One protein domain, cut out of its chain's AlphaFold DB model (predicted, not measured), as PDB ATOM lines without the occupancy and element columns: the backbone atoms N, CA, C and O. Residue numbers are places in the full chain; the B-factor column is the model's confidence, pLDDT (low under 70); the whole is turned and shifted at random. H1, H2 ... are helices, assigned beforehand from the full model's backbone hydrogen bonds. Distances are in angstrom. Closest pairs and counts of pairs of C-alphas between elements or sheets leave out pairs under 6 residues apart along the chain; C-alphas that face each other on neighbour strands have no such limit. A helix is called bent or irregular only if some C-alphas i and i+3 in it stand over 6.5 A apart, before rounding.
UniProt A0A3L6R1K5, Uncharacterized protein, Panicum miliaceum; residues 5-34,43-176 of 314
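What this domain is: This is residues 5 to 34 and 43 to 176 of the 314 residues of an uncharacterized protein of Panicum miliaceum (UniProt A0A3L6R1K5). Three helical hairpins are stacked one after another into a two-row slab: H2, H4 and H6 run the same general way in one row, and their partners H3, H5 and H7 make the other, with the H3 end less neatly stacked. H1 is set off from this stack, close only to H6; residues 13 to 20, of which 13 and 14 belong to H1, stick out, and the wandering stretch of residues 15 to 34 that follows H1 ends at a cut. The printed part has 164 residues, with seven named helices, H1 to H7 in chain order, and no named strand. The class is all helix, with 83 residues in the helices. The whole is compact, with a radius of gyration of the C-alphas of 15.7 A and spans of 46 by 34 by 33 A.

Where its parts are: The longest helix, H2, takes residues 46 to 70, 32.5 A from C-alpha 46 at (139.925, 149.534, 100.476) to C-alpha 70 at (152.743, 121.771, 111.516). It has a kink of 66 degrees near residue 64 and is irregular, with C-alphas 61 and 64 7.3 A apart. H3, residues 75 to 88, spans 17.9 A and is irregular too, with C-alphas 84 and 87 8.0 A apart. H4 is residues 97 to 105, 12.0 A; H5 residues 109 to 117, 12.1 A; H6 residues 140 to 146, 10.0 A. H7, residues 150 to 158, spans 12.2 A and ends with C-alpha 158 at (168.670, 134.141, 105.791). H1, residues 5 to 14, spans 15.4 A.

How they stand to each other: H2 and H3 form a hairpin and touch, closest at the C-alphas of Phe 59 and Trp 88, 5.0 A, at a shallow tilt of 33 degrees, only just short of steep. H2 touches H4 the same way at 29 degrees, a shallow tilt, with C-alphas of Leu 70 and Leu 103 closest at 6.5 A. H4 and H5 are the hubs, touching three helices each; together they form a hairpin, with C-alphas of Leu 103 and Ala 112 closest at 5.8 A. H3 touches H5 with residues 75 to 78 alone, at a steep tilt of 55 degrees, C-alphas of Pro 75 and Cys 111 being closest at 4.9 A. H4 touches H6, closest at the C-alphas of Asn 101 and Pro 140, 5.9 A. H5 touches H7 the same way at a shallow tilt of 9 degrees, with C-alphas of Val 109 and Met 152 closest at 5.8 A. H6 and H7 form the third hairpin, C-alphas of Ala 144 and Ile 153 being closest at 5.8 A. H1 touches no helix; it is close to but not clearly touching H6, with C-alphas of Leu 5 and Asp 146 7.1 A apart. Every O i to N i+4 pair is within hydrogen-bond range in H4, H5, H6 and H7, against 4 of 6 in H1, 16 of 21 in H2 and 7 of 10 in H3.

The domain as a whole: The C-alphas farthest apart, of Asp 17 and Pro 121, are 46.0 A apart. Residues 35 to 42 are not printed, and C-alphas 34 and 43 are 18.8 A apart across this cut. The link from H5 to H6 is long, 22 residues; in it, residues 127 to 128 pair in parallel with residues 94 to 95. Mean pLDDT of the printed part is 81.3, and residues 5 to 34 and 43 to 51 are under 70.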
ATOM      1  N   LEU A   5     152.727 140.272 122.313       63.47
ATOM      2  CA  LEU A   5     151.824 140.207 121.157       63.47
ATOM      3  C   LEU A   5     150.448 139.604 121.521       63.47
ATOM      4  O   LEU A   5     149.414 140.036 121.003       63.47
ATOM      5  N   ARG A   6     150.401 138.654 122.469       58.94
ATOM      6  CA  ARG A   6     149.154 138.026 122.951       58.94
ATOM      7  C   ARG A   6     148.383 138.887 123.957       58.94
ATOM      8  O   ARG A   6     147.154 138.910 123.879       58.94
ATOM      9  N   ARG A   7     149.067 139.618 124.845       58.53
ATOM     10  CA  ARG A   7     148.447 140.573 125.784       58.53
ATOM     11  C   ARG A   7     147.743 141.696 125.025       58.53
ATOM     12  O   ARG A   7     146.628 142.070 125.382       58.53
ATOM     13  N   ILE A   8     148.350 142.180 123.939       48.06
ATOM     14  CA  ILE A   8     147.747 143.226 123.103       48.06
ATOM     15  C   ILE A   8     146.523 142.689 122.344       48.06
ATOM     16  O   ILE A   8     145.489 143.351 122.288       48.06
ATOM     17  N   SER A   9     146.589 141.448 121.849       44.56
ATOM     18  CA  SER A   9     145.465 140.821 121.142       44.56
ATOM     19  C   SER A   9     144.230 140.594 122.030       44.56
ATOM     20  O   SER A   9     143.113 140.673 121.528       44.56
ATOM     21  N   ARG A  10     144.389 140.318 123.339       45.00
ATOM     22  CA  ARG A  10     143.248 140.099 124.256       45.00
ATOM     23  C   ARG A  10     142.628 141.374 124.809       45.00
ATOM     24  O   ARG A  10     141.416 141.384 125.007       45.00
ATOM     25  N   LYS A  11     143.416 142.427 125.052       38.34
ATOM     26  CA  LYS A  11     142.888 143.698 125.578       38.34
ATOM     27  C   LYS A  11     141.770 144.248 124.674       38.34
ATOM     28  O   LYS A  11     140.723 144.643 125.162       38.34
ATOM     29  N   ASN A  12     141.918 144.073 123.360       39.72
ATOM     30  CA  ASN A  12     140.948 144.511 122.353       39.72
ATOM     31  C   ASN A  12     139.760 143.546 122.122       39.72
ATOM     32  O   ASN A  12     138.853 143.878 121.367       39.72
ATOM     33  N   VAL A  13     139.758 142.342 122.713       37.31
ATOM     34  CA  VAL A  13     138.590 141.429 122.691       37.31
ATOM     35  C   VAL A  13     137.664 141.698 123.882       37.31
ATOM     36  O   VAL A  13     136.483 141.367 123.823       37.31
ATOM     37  N   LEU A  14     138.191 142.291 124.957       34.16
ATOM     38  CA  LEU A  14     137.438 142.594 126.177       34.16
ATOM     39  C   LEU A  14     136.911 144.034 126.198       34.16
ATOM     40  O   LEU A  14     135.798 144.244 126.672       34.16
ATOM     41  N   ASP A  15     137.642 144.983 125.611       31.53
ATOM     42  CA  ASP A  15     137.147 146.339 125.387       31.53
ATOM     43  C   ASP A  15     136.478 146.397 124.007       31.53
ATOM     44  O   ASP A  15     137.117 146.623 122.980       31.53
ATOM     45  N   GLY A  16     135.164 146.156 123.981       36.75
ATOM     46  CA  GLY A  16     134.293 146.340 122.815       36.75
ATOM     47  C   GLY A  16     134.110 147.808 122.410       36.75
ATOM     48  O   GLY A  16     133.020 148.192 121.986       36.75
ATOM     49  N   ASP A  17     135.152 148.626 122.540       31.55
ATOM     50  CA  ASP A  17     135.099 150.047 122.255       31.55
ATOM     51  C   ASP A  17     135.524 150.312 120.813       31.55
ATOM     52  O   ASP A  17     136.690 150.320 120.413       31.55
ATOM     53  N   ASN A  18     134.487 150.538 120.016       41.56
ATOM     54  CA  ASN A  18     134.523 151.105 118.687       41.56
ATOM     55  C   ASN A  18     135.023 152.562 118.780       41.56
ATOM     56  O   ASN A  18     134.223 153.496 118.798       41.56
ATOM     57  N   VAL A  19     136.338 152.773 118.894       31.05
ATOM     58  CA  VAL A  19     136.932 154.120 118.915       31.05
ATOM     59  C   VAL A  19     137.604 154.413 117.579       31.05
ATOM     60  O   VAL A  19     138.684 153.912 117.284       31.05
ATOM     61  N   GLY A  20     136.915 155.236 116.785       27.95
ATOM     62  CA  GLY A  20     137.469 156.176 115.807       27.95
ATOM     63  C   GLY A  20     138.585 155.669 114.895       27.95
ATOM     64  O   GLY A  20     139.764 155.808 115.203       27.95
ATOM     65  N   LEU A  21     138.204 155.198 113.707       31.09
ATOM     66  CA  LEU A  21     139.098 155.080 112.557       31.09
ATOM     67  C   LEU A  21     139.712 156.455 112.235       31.09
ATOM     68  O   LEU A  21     139.004 157.345 111.767       31.09
ATOM     69  N   THR A  22     141.019 156.627 112.427       28.62
ATOM     70  CA  THR A  22     141.778 157.630 111.669       28.62
ATOM     71  C   THR A  22     142.188 157.003 110.323       28.62
ATOM     72  O   THR A  22     142.774 155.918 110.319       28.62
ATOM     73  N   PRO A  23     141.859 157.612 109.164       34.00
ATOM     74  CA  PRO A  23     142.041 156.977 107.848       34.00
ATOM     75  C   PRO A  23     143.493 156.812 107.357       34.00
ATOM     76  O   PRO A  23     143.709 156.153 106.343       34.00
ATOM     77  N   ASP A  24     144.496 157.355 108.052       31.81
ATOM     78  CA  ASP A  24     145.757 157.742 107.394       31.81
ATOM     79  C   ASP A  24     146.950 156.769 107.517       31.81
ATOM     80  O   ASP A  24     148.028 157.079 107.018       31.81
ATOM     81  N   LEU A  25     146.819 155.587 108.137       35.91
ATOM     82  CA  LEU A  25     148.000 154.742 108.446       35.91
ATOM     83  C   LEU A  25     147.957 153.283 107.977       35.91
ATOM     84  O   LEU A  25     148.856 152.503 108.278       35.91
ATOM     85  N   MET A  26     146.959 152.904 107.185       40.44
ATOM     86  CA  MET A  26     146.841 151.548 106.640       40.44
ATOM     87  C   MET A  26     147.208 151.519 105.150       40.44
ATOM     88  O   MET A  26     146.351 151.204 104.324       40.44
ATOM     89  N   ALA A  27     148.448 151.853 104.790       36.84
ATOM     90  CA  ALA A  27     148.970 151.505 103.469       36.84
ATOM     91  C   ALA A  27     149.540 150.074 103.537       36.84
ATOM     92  O   ALA A  27     150.492 149.840 104.287       36.84
ATOM     93  N   PRO A  28     148.976 149.094 102.800       42.97
ATOM     94  CA  PRO A  28     149.664 147.835 102.568       42.97
ATOM     95  C   PRO A  28     150.978 148.164 101.862       42.97
ATOM     96  O   PRO A  28     150.978 148.856 100.846       42.97
ATOM     97  N   TRP A  29     152.089 147.696 102.420       44.78
ATOM     98  CA  TRP A  29     153.398 147.763 101.776       44.78
ATOM     99  C   TRP A  29     153.284 147.288 100.320       44.78
ATOM    100  O   TRP A  29     152.753 146.200 100.074       44.78
ATOM    101  N   ASP A  30     153.742 148.112  99.376       43.09
ATOM    102  CA  ASP A  30     153.685 147.804  97.947       43.09
ATOM    103  C   ASP A  30     154.603 146.601  97.644       43.09
ATOM    104  O   ASP A  30     155.814 146.681  97.872       43.09
ATOM    105  N   PRO A  31     154.066 145.478  97.130       41.94
ATOM    106  CA  PRO A  31     154.842 144.281  96.811       41.94
ATOM    107  C   PRO A  31     155.889 144.470  95.695       41.94
ATOM    108  O   PRO A  31     156.662 143.539  95.454       41.94
ATOM    109  N   TYR A  32     155.945 145.628  95.023       44.50
ATOM    110  CA  TYR A  32     156.981 145.959  94.033       44.50
ATOM    111  C   TYR A  32     158.186 146.726  94.607       44.50
ATOM    112  O   TYR A  32     159.195 146.876  93.914       44.50
ATOM    113  N   LEU A  33     158.133 147.173  95.867       42.97
ATOM    114  CA  LEU A  33     159.246 147.844  96.540       42.97
ATOM    115  C   LEU A  33     160.111 146.816  97.293       42.97
ATOM    116  O   LEU A  33     159.700 146.227  98.287       42.97
ATOM    117  N   LEU A  34     161.335 146.587  96.800       40.00
ATOM    118  CA  LEU A  34     162.342 145.706  97.419       40.00
ATOM    119  C   LEU A  34     162.995 146.310  98.681       40.00
ATOM    120  O   LEU A  34     163.750 145.616  99.360       40.00
ATOM    121  N   ASP A  43     147.461 155.710  98.235       41.44
ATOM    122  CA  ASP A  43     146.127 155.110  98.288       41.44
ATOM    123  C   ASP A  43     146.068 153.789  97.493       41.44
ATOM    124  O   ASP A  43     145.710 153.762  96.317       41.44
ATOM    125  N   LEU A  44     146.459 152.677  98.130       43.44
ATOM    126  CA  LEU A  44     146.215 151.320  97.623       43.44
ATOM    127  C   LEU A  44     144.979 150.703  98.308       43.44
ATOM    128  O   LEU A  44     145.077 149.853  99.193       43.44
ATOM    129  N   ASP A  45     143.834 151.224  97.861       57.88
ATOM    130  CA  ASP A  45     142.434 150.774  97.836       57.88
ATOM    131  C   ASP A  45     141.902 149.857  98.962       57.88
ATOM    132  O   ASP A  45     142.351 148.727  99.186       57.88
ATOM    133  N   SER A  46     140.806 150.305  99.584       59.66
ATOM    134  CA  SER A  46     139.925 149.534 100.476       59.66
ATOM    135  C   SER A  46     139.591 148.140  99.929       59.66
ATOM    136  O   SER A  46     139.458 147.187 100.700       59.66
ATOM    137  N   HIS A  47     139.515 147.989  98.603       56.66
ATOM    138  CA  HIS A  47     139.318 146.699  97.948       56.66
ATOM    139  C   HIS A  47     140.425 145.679  98.268       56.66
ATOM    140  O   HIS A  47     140.130 144.536  98.609       56.66
ATOM    141  N   THR A  48     141.698 146.081  98.232       64.38
ATOM    142  CA  THR A  48     142.837 145.196  98.534       64.38
ATOM    143  C   THR A  48     142.754 144.651  99.957       64.38
ATOM    144  O   THR A  48     142.934 143.451 100.175       64.38
ATOM    145  N   LYS A  49     142.393 145.510 100.918       68.88
ATOM    146  CA  LYS A  49     142.178 145.111 102.316       68.88
ATOM    147  C   LYS A  49     141.044 144.101 102.439       68.88
ATOM    148  O   LYS A  49     141.240 143.047 103.032       68.88
ATOM    149  N   LEU A  50     139.897 144.377 101.815       69.00
ATOM    150  CA  LEU A  50     138.741 143.477 101.842       69.00
ATOM    151  C   LEU A  50     139.060 142.092 101.262       69.00
ATOM    152  O   LEU A  50     138.588 141.079 101.784       69.00
ATOM    153  N   VAL A  51     139.870 142.029 100.200       69.06
ATOM    154  CA  VAL A  51     140.262 140.754  99.583       69.06
ATOM    155  C   VAL A  51     141.234 139.978 100.477       69.06
ATOM    156  O   VAL A  51     141.052 138.773 100.651       69.06
ATOM    157  N   ILE A  52     142.221 140.644 101.087       74.69
ATOM    158  CA  ILE A  52     143.128 140.002 102.054       74.69
ATOM    159  C   ILE A  52     142.335 139.489 103.263       74.69
ATOM    160  O   ILE A  52     142.504 138.343 103.670       74.69
ATOM    161  N   GLU A  53     141.396 140.274 103.793       80.19
ATOM    162  CA  GLU A  53     140.518 139.833 104.880       80.19
ATOM    163  C   GLU A  53     139.671 138.611 104.500       80.19
ATOM    164  O   GLU A  53     139.459 137.720 105.326       80.19
ATOM    165  N   ALA A  54     139.185 138.538 103.258       80.56
ATOM    166  CA  ALA A  54     138.461 137.369 102.768       80.56
ATOM    167  C   ALA A  54     139.361 136.127 102.687       80.56
ATOM    168  O   ALA A  54     138.954 135.057 103.147       80.56
ATOM    169  N   ALA A  55     140.586 136.271 102.173       84.69
ATOM    170  CA  ALA A  55     141.576 135.194 102.162       84.69
ATOM    171  C   ALA A  55     141.899 134.721 103.591       84.69
ATOM    172  O   ALA A  55     141.881 133.522 103.864       84.69
ATOM    173  N   ASN A  56     142.063 135.658 104.528       88.19
ATOM    174  CA  ASN A  56     142.293 135.363 105.939       88.19
ATOM    175  C   ASN A  56     141.133 134.580 106.558       88.19
ATOM    176  O   ASN A  56     141.359 133.576 107.230       88.19
ATOM    177  N   ARG A  57     139.879 134.977 106.298       88.56
ATOM    178  CA  ARG A  57     138.698 134.234 106.771       88.56
ATOM    179  C   ARG A  57     138.698 132.793 106.268       88.56
ATOM    180  O   ARG A  57     138.495 131.886 107.073       88.56
ATOM    181  N   ASN A  58     138.975 132.577 104.983       89.94
ATOM    182  CA  ASN A  58     139.059 131.231 104.417       89.94
ATOM    183  C   ASN A  58     140.176 130.420 105.083       89.94
ATOM    184  O   ASN A  58     139.938 129.290 105.506       89.94
ATOM    185  N   PHE A  59     141.356 131.011 105.274       93.31
ATOM    186  CA  PHE A  59     142.463 130.364 105.970       93.31
ATOM    187  C   PHE A  59     142.083 129.891 107.381       93.31
ATOM    188  O   PHE A  59     142.336 128.739 107.741       93.31
ATOM    189  N   TYR A  60     141.407 130.730 108.172       91.44
ATOM    190  CA  TYR A  60     141.006 130.367 109.536       91.44
ATOM    191  C   TYR A  60     140.098 129.133 109.597       91.44
ATOM    192  O   TYR A  60     140.151 128.389 110.579       91.44
ATOM    193  N   THR A  61     139.327 128.849 108.544       93.69
ATOM    194  CA  THR A  61     138.484 127.645 108.503       93.69
ATOM    195  C   THR A  61     139.289 126.345 108.416       93.69
ATOM    196  O   THR A  61     138.818 125.320 108.903       93.69
ATOM    197  N   ILE A  62     140.522 126.364 107.888       93.94
ATOM    198  CA  ILE A  62     141.372 125.164 107.721       93.94
ATOM    199  C   ILE A  62     142.509 125.048 108.730       93.94
ATOM    200  O   ILE A  62     143.140 123.991 108.799       93.94
ATOM    201  N   ILE A  63     142.758 126.075 109.551       93.25
ATOM    202  CA  ILE A  63     143.847 126.061 110.542       93.25
ATOM    203  C   ILE A  63     143.799 124.806 111.419       93.25
ATOM    204  O   ILE A  63     144.820 124.158 111.620       93.25
ATOM    205  N   HIS A  64     142.621 124.411 111.907       93.06
ATOM    206  CA  HIS A  64     142.484 123.253 112.796       93.06
ATOM    207  C   HIS A  64     142.959 121.930 112.159       93.06
ATOM    208  O   HIS A  64     143.420 121.038 112.871       93.06
ATOM    209  N   ILE A  65     142.897 121.819 110.827       94.31
ATOM    210  CA  ILE A  65     143.390 120.671 110.051       94.31
ATOM    211  C   ILE A  65     144.904 120.788 109.817       94.31
ATOM    212  O   ILE A  65     145.618 119.784 109.828       94.31
ATOM    213  N   LEU A  66     145.399 122.014 109.632       95.44
ATOM    214  CA  LEU A  66     146.810 122.317 109.398       95.44
ATOM    215  C   LEU A  66     147.671 122.135 110.663       95.44
ATOM    216  O   LEU A  66     148.768 121.582 110.585       95.44
ATOM    217  N   LEU A  67     147.181 122.537 111.841       95.19
ATOM    218  CA  LEU A  67     147.959 122.536 113.091       95.19
ATOM    219  C   LEU A  67     148.603 121.173 113.432       95.19
ATOM    220  O   LEU A  67     149.803 121.142 113.714       95.19
ATOM    221  N   PRO A  68     147.903 120.019 113.372       95.88
ATOM    222  CA  PRO A  68     148.524 118.716 113.631       95.88
ATOM    223  C   PRO A  68     149.653 118.348 112.656       95.88
ATOM    224  O   PRO A  68     150.512 117.530 112.996       95.88
ATOM    225  N   ILE A  69     149.642 118.907 111.442       96.25
ATOM    226  CA  ILE A  69     150.690 118.712 110.434       96.25
ATOM    227  C   ILE A  69     151.909 119.563 110.787       96.25
ATOM    228  O   ILE A  69     153.026 119.042 110.792       96.25
ATOM    229  N   LEU A  70     151.686 120.834 111.137       96.44
ATOM    230  CA  LEU A  70     152.743 121.771 111.516       96.44
ATOM    231  C   LEU A  70     153.479 121.337 112.784       96.44
ATOM    232  O   LEU A  70     154.703 121.366 112.803       96.44
ATOM    233  N   LYS A  71     152.772 120.788 113.779       95.31
ATOM    234  CA  LYS A  71     153.391 120.213 114.991       95.31
ATOM    235  C   LYS A  71     154.390 119.091 114.714       95.31
ATOM    236  O   LYS A  71     155.234 118.795 115.552       95.31
ATOM    237  N   LYS A  72     154.271 118.421 113.566       96.31
ATOM    238  CA  LYS A  72     155.204 117.369 113.137       96.31
ATOM    239  C   LYS A  72     156.329 117.903 112.251       96.31
ATOM    240  O   LYS A  72     157.183 117.107 111.869       96.31
ATOM    241  N   ASP A  73     156.277 119.183 111.882       97.25
ATOM    242  CA  ASP A  73     157.198 119.876 110.979       97.25
ATOM    243  C   ASP A  73     157.598 119.011 109.770       97.25
ATOM    244  O   ASP A  73     158.764 118.690 109.531       97.25
ATOM    245  N   SER A  74     156.578 118.513 109.060       97.06
ATOM    246  CA  SER A  74     156.735 117.558 107.962       97.06
ATOM    247  C   SER A  74     156.411 118.217 106.618       97.06
ATOM    248  O   SER A  74     155.235 118.253 106.244       97.06
ATOM    249  N   PRO A  75     157.430 118.646 105.842       97.19
ATOM    250  CA  PRO A  75     157.243 119.261 104.528       97.19
ATOM    251  C   PRO A  75     156.362 118.454 103.581       97.19
ATOM    252  O   PRO A  75     155.479 119.008 102.948       97.19
ATOM    253  N   ARG A  76     156.536 117.127 103.536       97.56
ATOM    254  CA  ARG A  76     155.737 116.247 102.667       97.56
ATOM    255  C   ARG A  76     154.245 116.298 103.000       97.56
ATOM    256  O   ARG A  76     153.415 116.379 102.105       97.56
ATOM    257  N   ARG A  77     153.897 116.244 104.291       97.44
ATOM    258  CA  ARG A  77     152.494 116.332 104.726       97.44
ATOM    259  C   ARG A  77     151.940 117.737 104.535       97.44
ATOM    260  O   ARG A  77     150.772 117.870 104.199       97.44
ATOM    261  N   PHE A  78     152.770 118.754 104.749       97.75
ATOM    262  CA  PHE A  78     152.408 120.141 104.504       97.75
ATOM    263  C   PHE A  78     152.112 120.398 103.022       97.75
ATOM    264  O   PHE A  78     151.059 120.933 102.714       97.75
ATOM    265  N   LEU A  79     152.972 119.948 102.108       97.56
ATOM    266  CA  LEU A  79     152.774 120.098 100.664       97.56
ATOM    267  C   LEU A  79     151.562 119.307 100.165       97.56
ATOM    268  O   LEU A  79     150.744 119.849  99.438       97.56
ATOM    269  N   SER A  80     151.359 118.076 100.650       96.81
ATOM    270  CA  SER A  80     150.134 117.316 100.351       96.81
ATOM    271  C   SER A  80     148.864 118.003 100.869       96.81
ATOM    272  O   SER A  80     147.803 117.884 100.262       96.81
ATOM    273  N   PHE A  81     148.949 118.719 101.991       96.44
ATOM    274  CA  PHE A  81     147.854 119.555 102.469       96.44
ATOM    275  C   PHE A  81     147.666 120.792 101.583       96.44
ATOM    276  O   PHE A  81     146.532 121.140 101.262       96.44
ATOM    277  N   PHE A  82     148.762 121.432 101.174       96.06
ATOM    278  CA  PHE A  82     148.754 122.614 100.321       96.06
ATOM    279  C   PHE A  82     148.173 122.313  98.933       96.06
ATOM    280  O   PHE A  82     147.370 123.092  98.445       96.06
ATOM    281  N   ASP A  83     148.448 121.150  98.350       94.12
ATOM    282  CA  ASP A  83     147.836 120.716  97.084       94.12
ATOM    283  C   ASP A  83     146.295 120.698  97.159       94.12
ATOM    284  O   ASP A  83     145.590 121.100  96.237       94.12
ATOM    285  N   LYS A  84     145.743 120.316  98.320       94.00
ATOM    286  CA  LYS A  84     144.292 120.246  98.531       94.00
ATOM    287  C   LYS A  84     143.657 121.570  98.972       94.00
ATOM    288  O   LYS A  84     142.510 121.839  98.622       94.00
ATOM    289  N   TYR A  85     144.353 122.354  99.793       92.88
ATOM    290  CA  TYR A  85     143.782 123.516 100.495       92.88
ATOM    291  C   TYR A  85     144.543 124.830 100.254       92.88
ATOM    292  O   TYR A  85     144.193 125.859 100.831       92.88
ATOM    293  N   GLY A  86     145.570 124.827  99.404       88.62
ATOM    294  CA  GLY A  86     146.488 125.947  99.177       88.62
ATOM    295  C   GLY A  86     145.793 127.203  98.672       88.62
ATOM    296  O   GLY A  86     146.165 128.303  99.067       88.62
ATOM    297  N   GLY A  87     144.691 127.061  97.929       89.44
ATOM    298  CA  GLY A  87     143.861 128.194  97.507       89.44
ATOM    299  C   GLY A  87     143.301 129.036  98.664       89.44
ATOM    300  O   GLY A  87     142.938 130.188  98.457       89.44
ATOM    301  N   TRP A  88     143.239 128.499  99.889       91.12
ATOM    302  CA  TRP A  88     142.801 129.237 101.084       91.12
ATOM    303  C   TRP A  88     143.977 129.825 101.875       91.12
ATOM    304  O   TRP A  88     143.761 130.470 102.892       91.12
ATOM    305  N   MET A  89     145.215 129.603 101.431       91.12
ATOM    306  CA  MET A  89     146.453 130.112 102.037       91.12
ATOM    307  C   MET A  89     147.153 131.153 101.155       91.12
ATOM    308  O   MET A  89     148.257 131.596 101.475       91.12
ATOM    309  N   VAL A  90     146.547 131.514 100.025       90.94
ATOM    310  CA  VAL A  90     147.181 132.284  98.955       90.94
ATOM    311  C   VAL A  90     146.327 133.492  98.619       90.94
ATOM    312  O   VAL A  90     145.100 133.424  98.570       90.94
ATOM    313  N   TRP A  91     146.999 134.603  98.349       86.31
ATOM    314  CA  TRP A  91     146.402 135.779  97.749       86.31
ATOM    315  C   TRP A  91     147.217 136.186  96.520       86.31
ATOM    316  O   TRP A  91     148.405 136.497  96.612       86.31
ATOM    317  N   ARG A  92     146.564 136.180  95.350       82.88
ATOM    318  CA  ARG A  92     147.201 136.362  94.035       82.88
ATOM    319  C   ARG A  92     148.334 135.350  93.809       82.88
ATOM    320  O   ARG A  92     148.041 134.195  93.547       82.88
ATOM    321  N   LEU A  93     149.591 135.784  93.912       85.44
ATOM    322  CA  LEU A  93     150.795 134.975  93.669       85.44
ATOM    323  C   LEU A  93     151.639 134.774  94.940       85.44
ATOM    324  O   LEU A  93     152.816 134.427  94.866       85.44
ATOM    325  N   TRP A  94     151.061 135.029  96.114       89.75
ATOM    326  CA  TRP A  94     151.788 135.003  97.377       89.75
ATOM    327  C   TRP A  94     151.041 134.217  98.437       89.75
ATOM    328  O   TRP A  94     149.817 134.290  98.551       89.75
ATOM    329  N   ILE A  95     151.798 133.510  99.266       93.69
ATOM    330  CA  ILE A  95     151.272 132.921 100.494       93.69
ATOM    331  C   ILE A  95     150.965 134.064 101.464       93.69
ATOM    332  O   ILE A  95     151.817 134.925 101.700       93.69
ATOM    333  N   ILE A  96     149.745 134.083 102.003       92.50
ATOM    334  CA  ILE A  96     149.278 135.175 102.864       92.50
ATOM    335  C   ILE A  96     150.098 135.250 104.167       92.50
ATOM    336  O   ILE A  96     150.552 134.210 104.666       92.50
ATOM    337  N   PRO A  97     150.263 136.444 104.765       91.38
ATOM    338  CA  PRO A  97     151.033 136.618 105.999       91.38
ATOM    339  C   PRO A  97     150.556 135.713 107.144       91.38
ATOM    340  O   PRO A  97     151.360 135.159 107.890       91.38
ATOM    341  N   GLU A  98     149.246 135.517 107.268       91.31
ATOM    342  CA  GLU A  98     148.591 134.701 108.289       91.31
ATOM    343  C   GLU A  98     148.989 133.227 108.198       91.31
ATOM    344  O   GLU A  98     149.207 132.581 109.227       91.31
ATOM    345  N   ALA A  99     149.139 132.709 106.978       95.31
ATOM    346  CA  ALA A  99     149.611 131.356 106.748       95.31
ATOM    347  C   ALA A  99     151.058 131.220 107.225       95.31
ATOM    348  O   ALA A  99     151.329 130.377 108.079       95.31
ATOM    349  N   LEU A 100     151.966 132.094 106.775       96.81
ATOM    350  CA  LEU A 100     153.363 132.074 107.223       96.81
ATOM    351  C   LEU A 100     153.475 132.219 108.752       96.81
ATOM    352  O   LEU A 100     154.202 131.461 109.393       96.81
ATOM    353  N   ASN A 101     152.712 133.129 109.360       94.69
ATOM    354  CA  ASN A 101     152.705 133.319 110.811       94.69
ATOM    355  C   ASN A 101     152.210 132.085 111.572       94.69
ATOM    356  O   ASN A 101     152.697 131.817 112.671       94.69
ATOM    357  N   CYS A 102     151.285 131.306 111.008       94.94
ATOM    358  CA  CYS A 102     150.860 130.036 111.595       94.94
ATOM    359  C   CYS A 102     152.008 129.013 111.609       94.94
ATOM    360  O   CYS A 102     152.254 128.385 112.639       94.94
ATOM    361  N   LEU A 103     152.770 128.909 110.513       98.06
ATOM    362  CA  LEU A 103     153.968 128.062 110.456       98.06
ATOM    363  C   LEU A 103     155.012 128.489 111.497       98.06
ATOM    364  O   LEU A 103     155.605 127.639 112.160       98.06
ATOM    365  N   ILE A 104     155.198 129.800 111.671       97.69
ATOM    366  CA  ILE A 104     156.119 130.368 112.663       97.69
ATOM    367  C   ILE A 104     155.642 130.079 114.086       97.69
ATOM    368  O   ILE A 104     156.436 129.654 114.916       97.69
ATOM    369  N   THR A 105     154.352 130.262 114.363       94.25
ATOM    370  CA  THR A 105     153.761 130.059 115.696       94.25
ATOM    371  C   THR A 105     153.895 128.618 116.172       94.25
ATOM    372  O   THR A 105     154.180 128.387 117.345       94.25
ATOM    373  N   GLU A 106     153.743 127.652 115.267       95.81
ATOM    374  CA  GLU A 106     153.958 126.231 115.565       95.81
ATOM    375  C   GLU A 106     155.440 125.820 115.494       95.81
ATOM    376  O   GLU A 106     155.762 124.644 115.652       95.81
ATOM    377  N   ASN A 107     156.346 126.777 115.256       97.44
ATOM    378  CA  ASN A 107     157.782 126.573 115.076       97.44
ATOM    379  C   ASN A 107     158.116 125.477 114.039       97.44
ATOM    380  O   ASN A 107     159.060 124.701 114.200       97.44
ATOM    381  N   ALA A 108     157.328 125.400 112.963       98.31
ATOM    382  CA  ALA A 108     157.492 124.432 111.884       98.31
ATOM    383  C   ALA A 108     158.558 124.920 110.884       98.31
ATOM    384  O   ALA A 108     158.240 125.359 109.775       98.31
ATOM    385  N   VAL A 109     159.828 124.907 111.305       98.50
ATOM    386  CA  VAL A 109     160.975 125.481 110.572       98.50
ATOM    387  C   VAL A 109     161.117 124.898 109.165       98.50
ATOM    388  O   VAL A 109     161.345 125.643 108.211       98.50
ATOM    389  N   LYS A 110     160.958 123.582 108.991       98.56
ATOM    390  CA  LYS A 110     161.108 122.947 107.673       98.56
ATOM    391  C   LYS A 110     159.963 123.321 106.745       98.56
ATOM    392  O   LYS A 110     160.206 123.615 105.577       98.56
ATOM    393  N   CYS A 111     158.730 123.329 107.250       98.38
ATOM    394  CA  CYS A 111     157.579 123.792 106.475       98.38
ATOM    395  C   CYS A 111     157.728 125.276 106.102       98.38
ATOM    396  O   CYS A 111     157.467 125.648 104.959       98.38
ATOM    397  N   ALA A 112     158.193 126.115 107.036       98.44
ATOM    398  CA  ALA A 112     158.422 127.538 106.796       98.44
ATOM    399  C   ALA A 112     159.488 127.755 105.715       98.44
ATOM    400  O   ALA A 112     159.306 128.581 104.825       98.44
ATOM    401  N   ASN A 113     160.569 126.966 105.729       98.38
ATOM    402  CA  ASN A 113     161.601 127.051 104.698       98.38
ATOM    403  C   ASN A 113     161.041 126.748 103.304       98.38
ATOM    404  O   ASN A 113     161.366 127.454 102.356       98.38
ATOM    405  N   VAL A 114     160.169 125.744 103.183       97.75
ATOM    406  CA  VAL A 114     159.549 125.380 101.901       97.75
ATOM    407  C   VAL A 114     158.751 126.540 101.308       97.75
ATOM    408  O   VAL A 114     158.942 126.870 100.139       97.75
ATOM    409  N   VAL A 115     157.910 127.198 102.111       97.31
ATOM    410  CA  VAL A 115     157.096 128.328 101.631       97.31
ATOM    411  C   VAL A 115     157.909 129.597 101.391       97.31
ATOM    412  O   VAL A 115     157.566 130.377 100.510       97.31
ATOM    413  N   LEU A 116     158.988 129.821 102.144       96.50
ATOM    414  CA  LEU A 116     159.888 130.959 101.932       96.50
ATOM    415  C   LEU A 116     160.770 130.766 100.690       96.50
ATOM    416  O   LEU A 116     161.139 131.738 100.038       96.50
ATOM    417  N   GLU A 117     161.123 129.522 100.357       95.00
ATOM    418  CA  GLU A 117     161.863 129.206  99.135       95.00
ATOM    419  C   GLU A 117     160.988 129.250  97.885       95.00
ATOM    420  O   GLU A 117     161.467 129.710  96.851       95.00
ATOM    421  N   GLY A 118     159.747 128.758  97.964       94.00
ATOM    422  CA  GLY A 118     158.808 128.746  96.836       94.00
ATOM    423  C   GLY A 118     159.201 127.817  95.682       94.00
ATOM    424  O   GLY A 118     158.711 127.975  94.576       94.00
ATOM    425  N   LYS A 119     160.120 126.869  95.913       93.44
ATOM    426  CA  LYS A 119     160.663 125.974  94.869       93.44
ATOM    427  C   LYS A 119     159.943 124.632  94.752       93.44
ATOM    428  O   LYS A 119     160.278 123.837  93.877       93.44
ATOM    429  N   ALA A 120     159.051 124.321  95.689       94.31
ATOM    430  CA  ALA A 120     158.331 123.056  95.670       94.31
ATOM    431  C   ALA A 120     157.284 123.078  94.543       94.31
ATOM    432  O   ALA A 120     156.588 124.082  94.407       94.31
ATOM    433  N   PRO A 121     157.157 122.003  93.746       93.38
ATOM    434  CA  PRO A 121     156.242 121.976  92.607       93.38
ATOM    435  C   PRO A 121     154.781 122.173  93.025       93.38
ATOM    436  O   PRO A 121     154.022 122.789  92.291       93.38
ATOM    437  N   GLU A 122     154.398 121.725  94.223       94.44
ATOM    438  CA  GLU A 122     153.047 121.913  94.766       94.44
ATOM    439  C   GLU A 122     152.729 123.381  95.101       94.44
ATOM    440  O   GLU A 122     151.576 123.709  95.368       94.44
ATOM    441  N   LEU A 123     153.739 124.258  95.126       92.62
ATOM    442  CA  LEU A 123     153.551 125.690  95.332       92.62
ATOM    443  C   LEU A 123     153.367 126.461  94.024       92.62
ATOM    444  O   LEU A 123     152.923 127.589  94.114       92.62
ATOM    445  N   ASP A 124     153.679 125.912  92.844       90.06
ATOM    446  CA  ASP A 124     153.514 126.614  91.552       90.06
ATOM    447  C   ASP A 124     154.084 128.055  91.560       90.06
ATOM    448  O   ASP A 124     153.375 129.040  91.364       90.06
ATOM    449  N   ASP A 125     155.369 128.183  91.918       87.94
ATOM    450  CA  ASP A 125     156.101 129.453  92.111       87.94
ATOM    451  C   ASP A 125     155.562 130.386  93.221       87.94
ATOM    452  O   ASP A 125     156.120 131.465  93.468       87.94
ATOM    453  N   LEU A 126     154.527 129.974  93.959       92.94
ATOM    454  CA  LEU A 126     154.046 130.696  95.131       92.94
ATOM    455  C   LEU A 126     155.095 130.668  96.240       92.94
ATOM    456  O   LEU A 126     155.667 129.635  96.596       92.94
ATOM    457  N   ARG A 127     155.286 131.824  96.869       94.19
ATOM    458  CA  ARG A 127     156.186 131.978  98.011       94.19
ATOM    459  C   ARG A 127     155.607 132.901  99.067       94.19
ATOM    460  O   ARG A 127     154.710 133.699  98.799       94.19
ATOM    461  N   ALA A 128     156.142 132.805 100.274       94.75
ATOM    462  CA  ALA A 128     155.852 133.726 101.358       94.75
ATOM    463  C   ALA A 128     156.906 134.842 101.400       94.75
ATOM    464  O   ALA A 128     158.102 134.583 101.259       94.75
ATOM    465  N   ASN A 129     156.473 136.085 101.615       93.44
ATOM    466  CA  ASN A 129     157.381 137.211 101.821       93.44
ATOM    467  C   ASN A 129     157.690 137.354 103.330       93.44
ATOM    468  O   ASN A 129     156.767 137.598 104.113       93.44
ATOM    469  N   PRO A 130     158.961 137.235 103.766       94.88
ATOM    470  CA  PRO A 130     159.321 137.311 105.183       94.88
ATOM    471  C   PRO A 130     159.170 138.716 105.792       94.88
ATOM    472  O   PRO A 130     159.219 138.857 107.013       94.88
ATOM    473  N   ASN A 131     158.971 139.745 104.964       92.69
ATOM    474  CA  ASN A 131     158.750 141.132 105.370       92.69
ATOM    475  C   ASN A 131     157.290 141.569 105.210       92.69
ATOM    476  O   ASN A 131     157.015 142.765 105.194       92.69
ATOM    477  N   TRP A 132     156.342 140.635 105.092       89.56
ATOM    478  CA  TRP A 132     154.938 141.011 104.979       89.56
ATOM    479  C   TRP A 132     154.251 141.111 106.338       89.56
ATOM    480  O   TRP A 132     154.267 140.166 107.124       89.56
ATOM    481  N   MET A 133     153.651 142.265 106.616       86.56
ATOM    482  CA  MET A 133     152.951 142.522 107.870       86.56
ATOM    483  C   MET A 133     151.627 141.747 107.925       86.56
ATOM    484  O   MET A 133     150.898 141.669 106.939       86.56
ATOM    485  N   SER A 134     151.308 141.191 109.091       86.12
ATOM    486  CA  SER A 134     150.009 140.579 109.365       86.12
ATOM    487  C   SER A 134     148.911 141.629 109.507       86.12
ATOM    488  O   SER A 134     149.188 142.790 109.810       86.12
ATOM    489  N   GLN A 135     147.644 141.208 109.429       82.06
ATOM    490  CA  GLN A 135     146.506 142.086 109.743       82.06
ATOM    491  C   GLN A 135     146.527 142.655 111.176       82.06
ATOM    492  O   GLN A 135     145.740 143.538 111.514       82.06
ATOM    493  N   TYR A 136     147.366 142.100 112.055       81.94
ATOM    494  CA  TYR A 136     147.504 142.547 113.436       81.94
ATOM    495  C   TYR A 136     148.626 143.564 113.614       81.94
ATOM    496  O   TYR A 136     148.782 144.058 114.722       81.94
ATOM    497  N   GLY A 137     149.405 143.873 112.575       84.00
ATOM    498  CA  GLY A 137     150.423 144.915 112.671       84.00
ATOM    499  C   GLY A 137     151.828 144.441 113.033       84.00
ATOM    500  O   GLY A 137     152.690 145.254 113.356       84.00
ATOM    501  N   HIS A 138     152.085 143.132 113.008       88.81
ATOM    502  CA  HIS A 138     153.408 142.562 113.271       88.81
ATOM    503  C   HIS A 138     153.922 141.767 112.068       88.81
ATOM    504  O   HIS A 138     153.156 141.311 111.224       88.81
ATOM    505  N   PHE A 139     155.235 141.578 112.011       94.50
ATOM    506  CA  PHE A 139     155.919 140.869 110.920       94.50
ATOM    507  C   PHE A 139     156.351 139.462 111.357       94.50
ATOM    508  O   PHE A 139     156.515 139.238 112.560       94.50
ATOM    509  N   PRO A 140     156.636 138.546 110.414       97.00
ATOM    510  CA  PRO A 140     157.165 137.209 110.686       97.00
ATOM    511  C   PRO A 140     158.284 137.172 111.733       97.00
ATOM    512  O   PRO A 140     158.259 136.355 112.655       97.00
ATOM    513  N   LEU A 141     159.237 138.105 111.650       97.81
ATOM    514  CA  LEU A 141     160.363 138.155 112.579       97.81
ATOM    515  C   LEU A 141     159.946 138.554 114.005       97.81
ATOM    516  O   LEU A 141     160.510 138.030 114.963       97.81
ATOM    517  N   HIS A 142     158.918 139.396 114.173       97.00
ATOM    518  CA  HIS A 142     158.331 139.676 115.490       97.00
ATOM    519  C   HIS A 142     157.705 138.417 116.090       97.00
ATOM    520  O   HIS A 142     157.941 138.118 117.256       97.00
ATOM    521  N   GLN A 143     156.957 137.652 115.288       96.25
ATOM    522  CA  GLN A 143     156.312 136.424 115.752       96.25
ATOM    523  C   GLN A 143     157.343 135.359 116.157       96.25
ATOM    524  O   GLN A 143     157.181 134.710 117.185       96.25
ATOM    525  N   ALA A 144     158.430 135.209 115.394       98.12
ATOM    526  CA  ALA A 144     159.525 134.303 115.749       98.12
ATOM    527  C   ALA A 144     160.257 134.748 117.031       98.12
ATOM    528  O   ALA A 144     160.659 133.908 117.841       98.12
ATOM    529  N   SER A 145     160.385 136.064 117.233       97.94
ATOM    530  CA  SER A 145     160.954 136.665 118.446       97.94
ATOM    531  C   SER A 145     160.072 136.421 119.672       97.94
ATOM    532  O   SER A 145     160.588 136.103 120.739       97.94
ATOM    533  N   ASP A 146     158.746 136.490 119.510       94.88
ATOM    534  CA  ASP A 146     157.758 136.304 120.584       94.88
ATOM    535  C   ASP A 146     157.852 134.926 121.255       94.88
ATOM    536  O   ASP A 146     157.655 134.803 122.463       94.88
ATOM    537  N   ILE A 147     158.190 133.899 120.470       94.38
ATOM    538  CA  ILE A 147     158.337 132.509 120.924       94.38
ATOM    539  C   ILE A 147     159.799 132.075 121.109       94.38
ATOM    540  O   ILE A 147     160.051 130.900 121.370       94.38
ATOM    541  N   PHE A 148     160.759 132.994 120.956       96.81
ATOM    542  CA  PHE A 148     162.201 132.729 121.064       96.81
ATOM    543  C   PHE A 148     162.709 131.600 120.149       96.81
ATOM    544  O   PHE A 148     163.629 130.856 120.495       96.81
ATOM    545  N   ALA A 149     162.118 131.463 118.959       97.50
ATOM    546  CA  ALA A 149     162.473 130.419 118.004       97.50
ATOM    547  C   ALA A 149     163.753 130.788 117.237       97.50
ATOM    548  O   ALA A 149     163.698 131.276 116.110       97.50
ATOM    549  N   VAL A 150     164.917 130.547 117.847       98.12
ATOM    550  CA  VAL A 150     166.236 130.934 117.304       98.12
ATOM    551  C   VAL A 150     166.462 130.425 115.875       98.12
ATOM    552  O   VAL A 150     166.912 131.184 115.019       98.12
ATOM    553  N   ASP A 151     166.118 129.170 115.584       98.50
ATOM    554  CA  ASP A 151     166.298 128.603 114.241       98.50
ATOM    555  C   ASP A 151     165.344 129.227 113.214       98.50
ATOM    556  O   ASP A 151     165.732 129.450 112.067       98.50
ATOM    557  N   MET A 152     164.127 129.588 113.629       98.75
ATOM    558  CA  MET A 152     163.178 130.317 112.787       98.75
ATOM    559  C   MET A 152     163.642 131.757 112.529       98.75
ATOM    560  O   MET A 152     163.541 132.237 111.404       98.75
ATOM    561  N   ILE A 153     164.196 132.437 113.541       98.75
ATOM    562  CA  ILE A 153     164.802 133.772 113.404       98.75
ATOM    563  C   ILE A 153     165.920 133.724 112.357       98.75
ATOM    564  O   ILE A 153     165.899 134.496 111.400       98.75
ATOM    565  N   LYS A 154     166.854 132.773 112.489       98.69
ATOM    566  CA  LYS A 154     167.946 132.577 111.522       98.69
ATOM    567  C   LYS A 154     167.425 132.277 110.125       98.69
ATOM    568  O   LYS A 154     167.921 132.851 109.158       98.69
ATOM    569  N   LEU A 155     166.423 131.402 110.015       98.75
ATOM    570  CA  LEU A 155     165.791 131.090 108.740       98.75
ATOM    571  C   LEU A 155     165.229 132.360 108.093       98.75
ATOM    572  O   LEU A 155     165.601 132.669 106.966       98.75
ATOM    573  N   LEU A 156     164.398 133.125 108.799       98.69
ATOM    574  CA  LEU A 156     163.795 134.351 108.274       98.69
ATOM    575  C   LEU A 156     164.857 135.367 107.832       98.69
ATOM    576  O   LEU A 156     164.790 135.859 106.706       98.69
ATOM    577  N   LEU A 157     165.869 135.623 108.667       98.38
ATOM    578  CA  LEU A 157     166.987 136.515 108.335       98.38
ATOM    579  C   LEU A 157     167.738 136.034 107.082       98.38
ATOM    580  O   LEU A 157     167.984 136.819 106.171       98.38
ATOM    581  N   SER A 158     168.013 134.728 106.971       98.00
ATOM    582  CA  SER A 158     168.670 134.141 105.791       98.00
ATOM    583  C   SER A 158     167.846 134.261 104.503       98.00
ATOM    584  O   SER A 158     168.401 134.213 103.407       98.00
ATOM    585  N   LYS A 159     166.522 134.427 104.625       97.44
ATOM    586  CA  LYS A 159     165.593 134.642 103.507       97.44
ATOM    587  C   LYS A 159     165.297 136.126 103.257       97.44
ATOM    588  O   LYS A 159     164.401 136.436 102.480       97.44
ATOM    589  N   GLY A 160     166.050 137.040 103.876       95.00
ATOM    590  CA  GLY A 160     165.939 138.482 103.644       95.00
ATOM    591  C   GLY A 160     164.948 139.206 104.556       95.00
ATOM    592  O   GLY A 160     164.553 140.329 104.240       95.00
ATOM    593  N   ALA A 161     164.530 138.606 105.676       96.50
ATOM    594  CA  ALA A 161     163.783 139.343 106.693       96.50
ATOM    595  C   ALA A 161     164.623 140.514 107.224       96.50
ATOM    596  O   ALA A 161     165.777 140.338 107.611       96.50
ATOM    597  N   SER A 162     164.037 141.705 107.285       96.06
ATOM    598  CA  SER A 162     164.665 142.872 107.893       96.06
ATOM    599  C   SER A 162     164.460 142.840 109.406       96.06
ATOM    600  O   SER A 162     163.334 142.760 109.886       96.06
ATOM    601  N   ALA A 163     165.547 142.956 110.172       95.81
ATOM    602  CA  ALA A 163     165.488 143.080 111.632       95.81
ATOM    603  C   ALA A 163     165.041 144.472 112.115       95.81
ATOM    604  O   ALA A 163     164.814 144.659 113.306       95.81
ATOM    605  N   ASN A 164     164.892 145.435 111.198       94.69
ATOM    606  CA  ASN A 164     164.579 146.833 111.506       94.69
ATOM    607  C   ASN A 164     163.120 147.217 111.198       94.69
ATOM    608  O   ASN A 164     162.759 148.393 111.292       94.69
ATOM    609  N   VAL A 165     162.277 146.251 110.811       90.69
ATOM    610  CA  VAL A 165     160.830 146.475 110.675       90.69
ATOM    611  C   VAL A 165     160.230 146.817 112.032       90.69
ATOM    612  O   VAL A 165     160.632 146.253 113.045       90.69
ATOM    613  N   ARG A 166     159.253 147.723 112.051       91.44
ATOM    614  CA  ARG A 166     158.557 148.118 113.276       91.44
ATOM    615  C   ARG A 166     157.097 147.723 113.215       91.44
ATOM    616  O   ARG A 166     156.478 147.862 112.164       91.44
ATOM    617  N   THR A 167     156.558 147.230 114.323       86.38
ATOM    618  CA  THR A 167     155.115 147.021 114.459       86.38
ATOM    619  C   THR A 167     154.350 148.314 114.177       86.38
ATOM    620  O   THR A 167     154.818 149.405 114.507       86.38
ATOM    621  N   ALA A 168     153.169 148.198 113.575       85.56
ATOM    622  CA  ALA A 168     152.322 149.342 113.250       85.56
ATOM    623  C   ALA A 168     150.840 148.966 113.312       85.56
ATOM    624  O   ALA A 168     150.470 147.833 113.023       85.56
ATOM    625  N   GLY A 169     149.983 149.929 113.644       77.75
ATOM    626  CA  GLY A 169     148.534 149.736 113.713       77.75
ATOM    627  C   GLY A 169     147.993 149.568 115.134       77.75
ATOM    628  O   GLY A 169     148.724 149.407 116.103       77.75
ATOM    629  N   ASN A 170     146.667 149.600 115.254       76.12
ATOM    630  CA  ASN A 170     145.945 149.707 116.531       76.12
ATOM    631  C   ASN A 170     145.810 148.393 117.326       76.12
ATOM    632  O   ASN A 170     145.259 148.382 118.427       76.12
ATOM    633  N   ARG A 171     146.273 147.267 116.772       75.81
ATOM    634  CA  ARG A 171     146.215 145.935 117.407       75.81
ATOM    635  C   ARG A 171     147.559 145.479 117.978       75.81
ATOM    636  O   ARG A 171     147.675 144.336 118.412       75.81
ATOM    637  N   VAL A 172     148.557 146.360 117.976       78.56
ATOM    638  CA  VAL A 172     149.915 146.145 118.491       78.56
ATOM    639  C   VAL A 172     150.396 147.405 119.208       78.56
ATOM    640  O   VAL A 172     149.875 148.493 118.988       78.56
ATOM    641  N   ILE A 173     151.410 147.268 120.065       83.69
ATOM    642  CA  ILE A 173     152.204 148.420 120.496       83.69
ATOM    643  C   ILE A 173     152.978 148.871 119.265       83.69
ATOM    644  O   ILE A 173     153.696 148.068 118.670       83.69
ATOM    645  N   GLU A 174     152.795 150.119 118.863       83.06
ATOM    646  CA  GLU A 174     153.437 150.687 117.684       83.06
ATOM    647  C   GLU A 174     154.938 150.912 117.913       83.06
ATOM    648  O   GLU A 174     155.383 151.217 119.020       83.06
ATOM    649  N   GLY A 175     155.732 150.756 116.854       86.12
ATOM    650  CA  GLY A 175     157.146 151.121 116.861       86.12
ATOM    651  C   GLY A 175     158.099 150.079 117.453       86.12
ATOM    652  O   GLY A 175     159.299 150.347 117.541       86.12
ATOM    653  N   LEU A 176     157.621 148.892 117.840       91.25
ATOM    654  CA  LEU A 176     158.486 147.844 118.382       91.25
ATOM    655  C   LEU A 176     159.287 147.174 117.271       91.25
ATOM    656  O   LEU A 176     158.729 146.830 116.238       91.25
TER     657      LEU A 176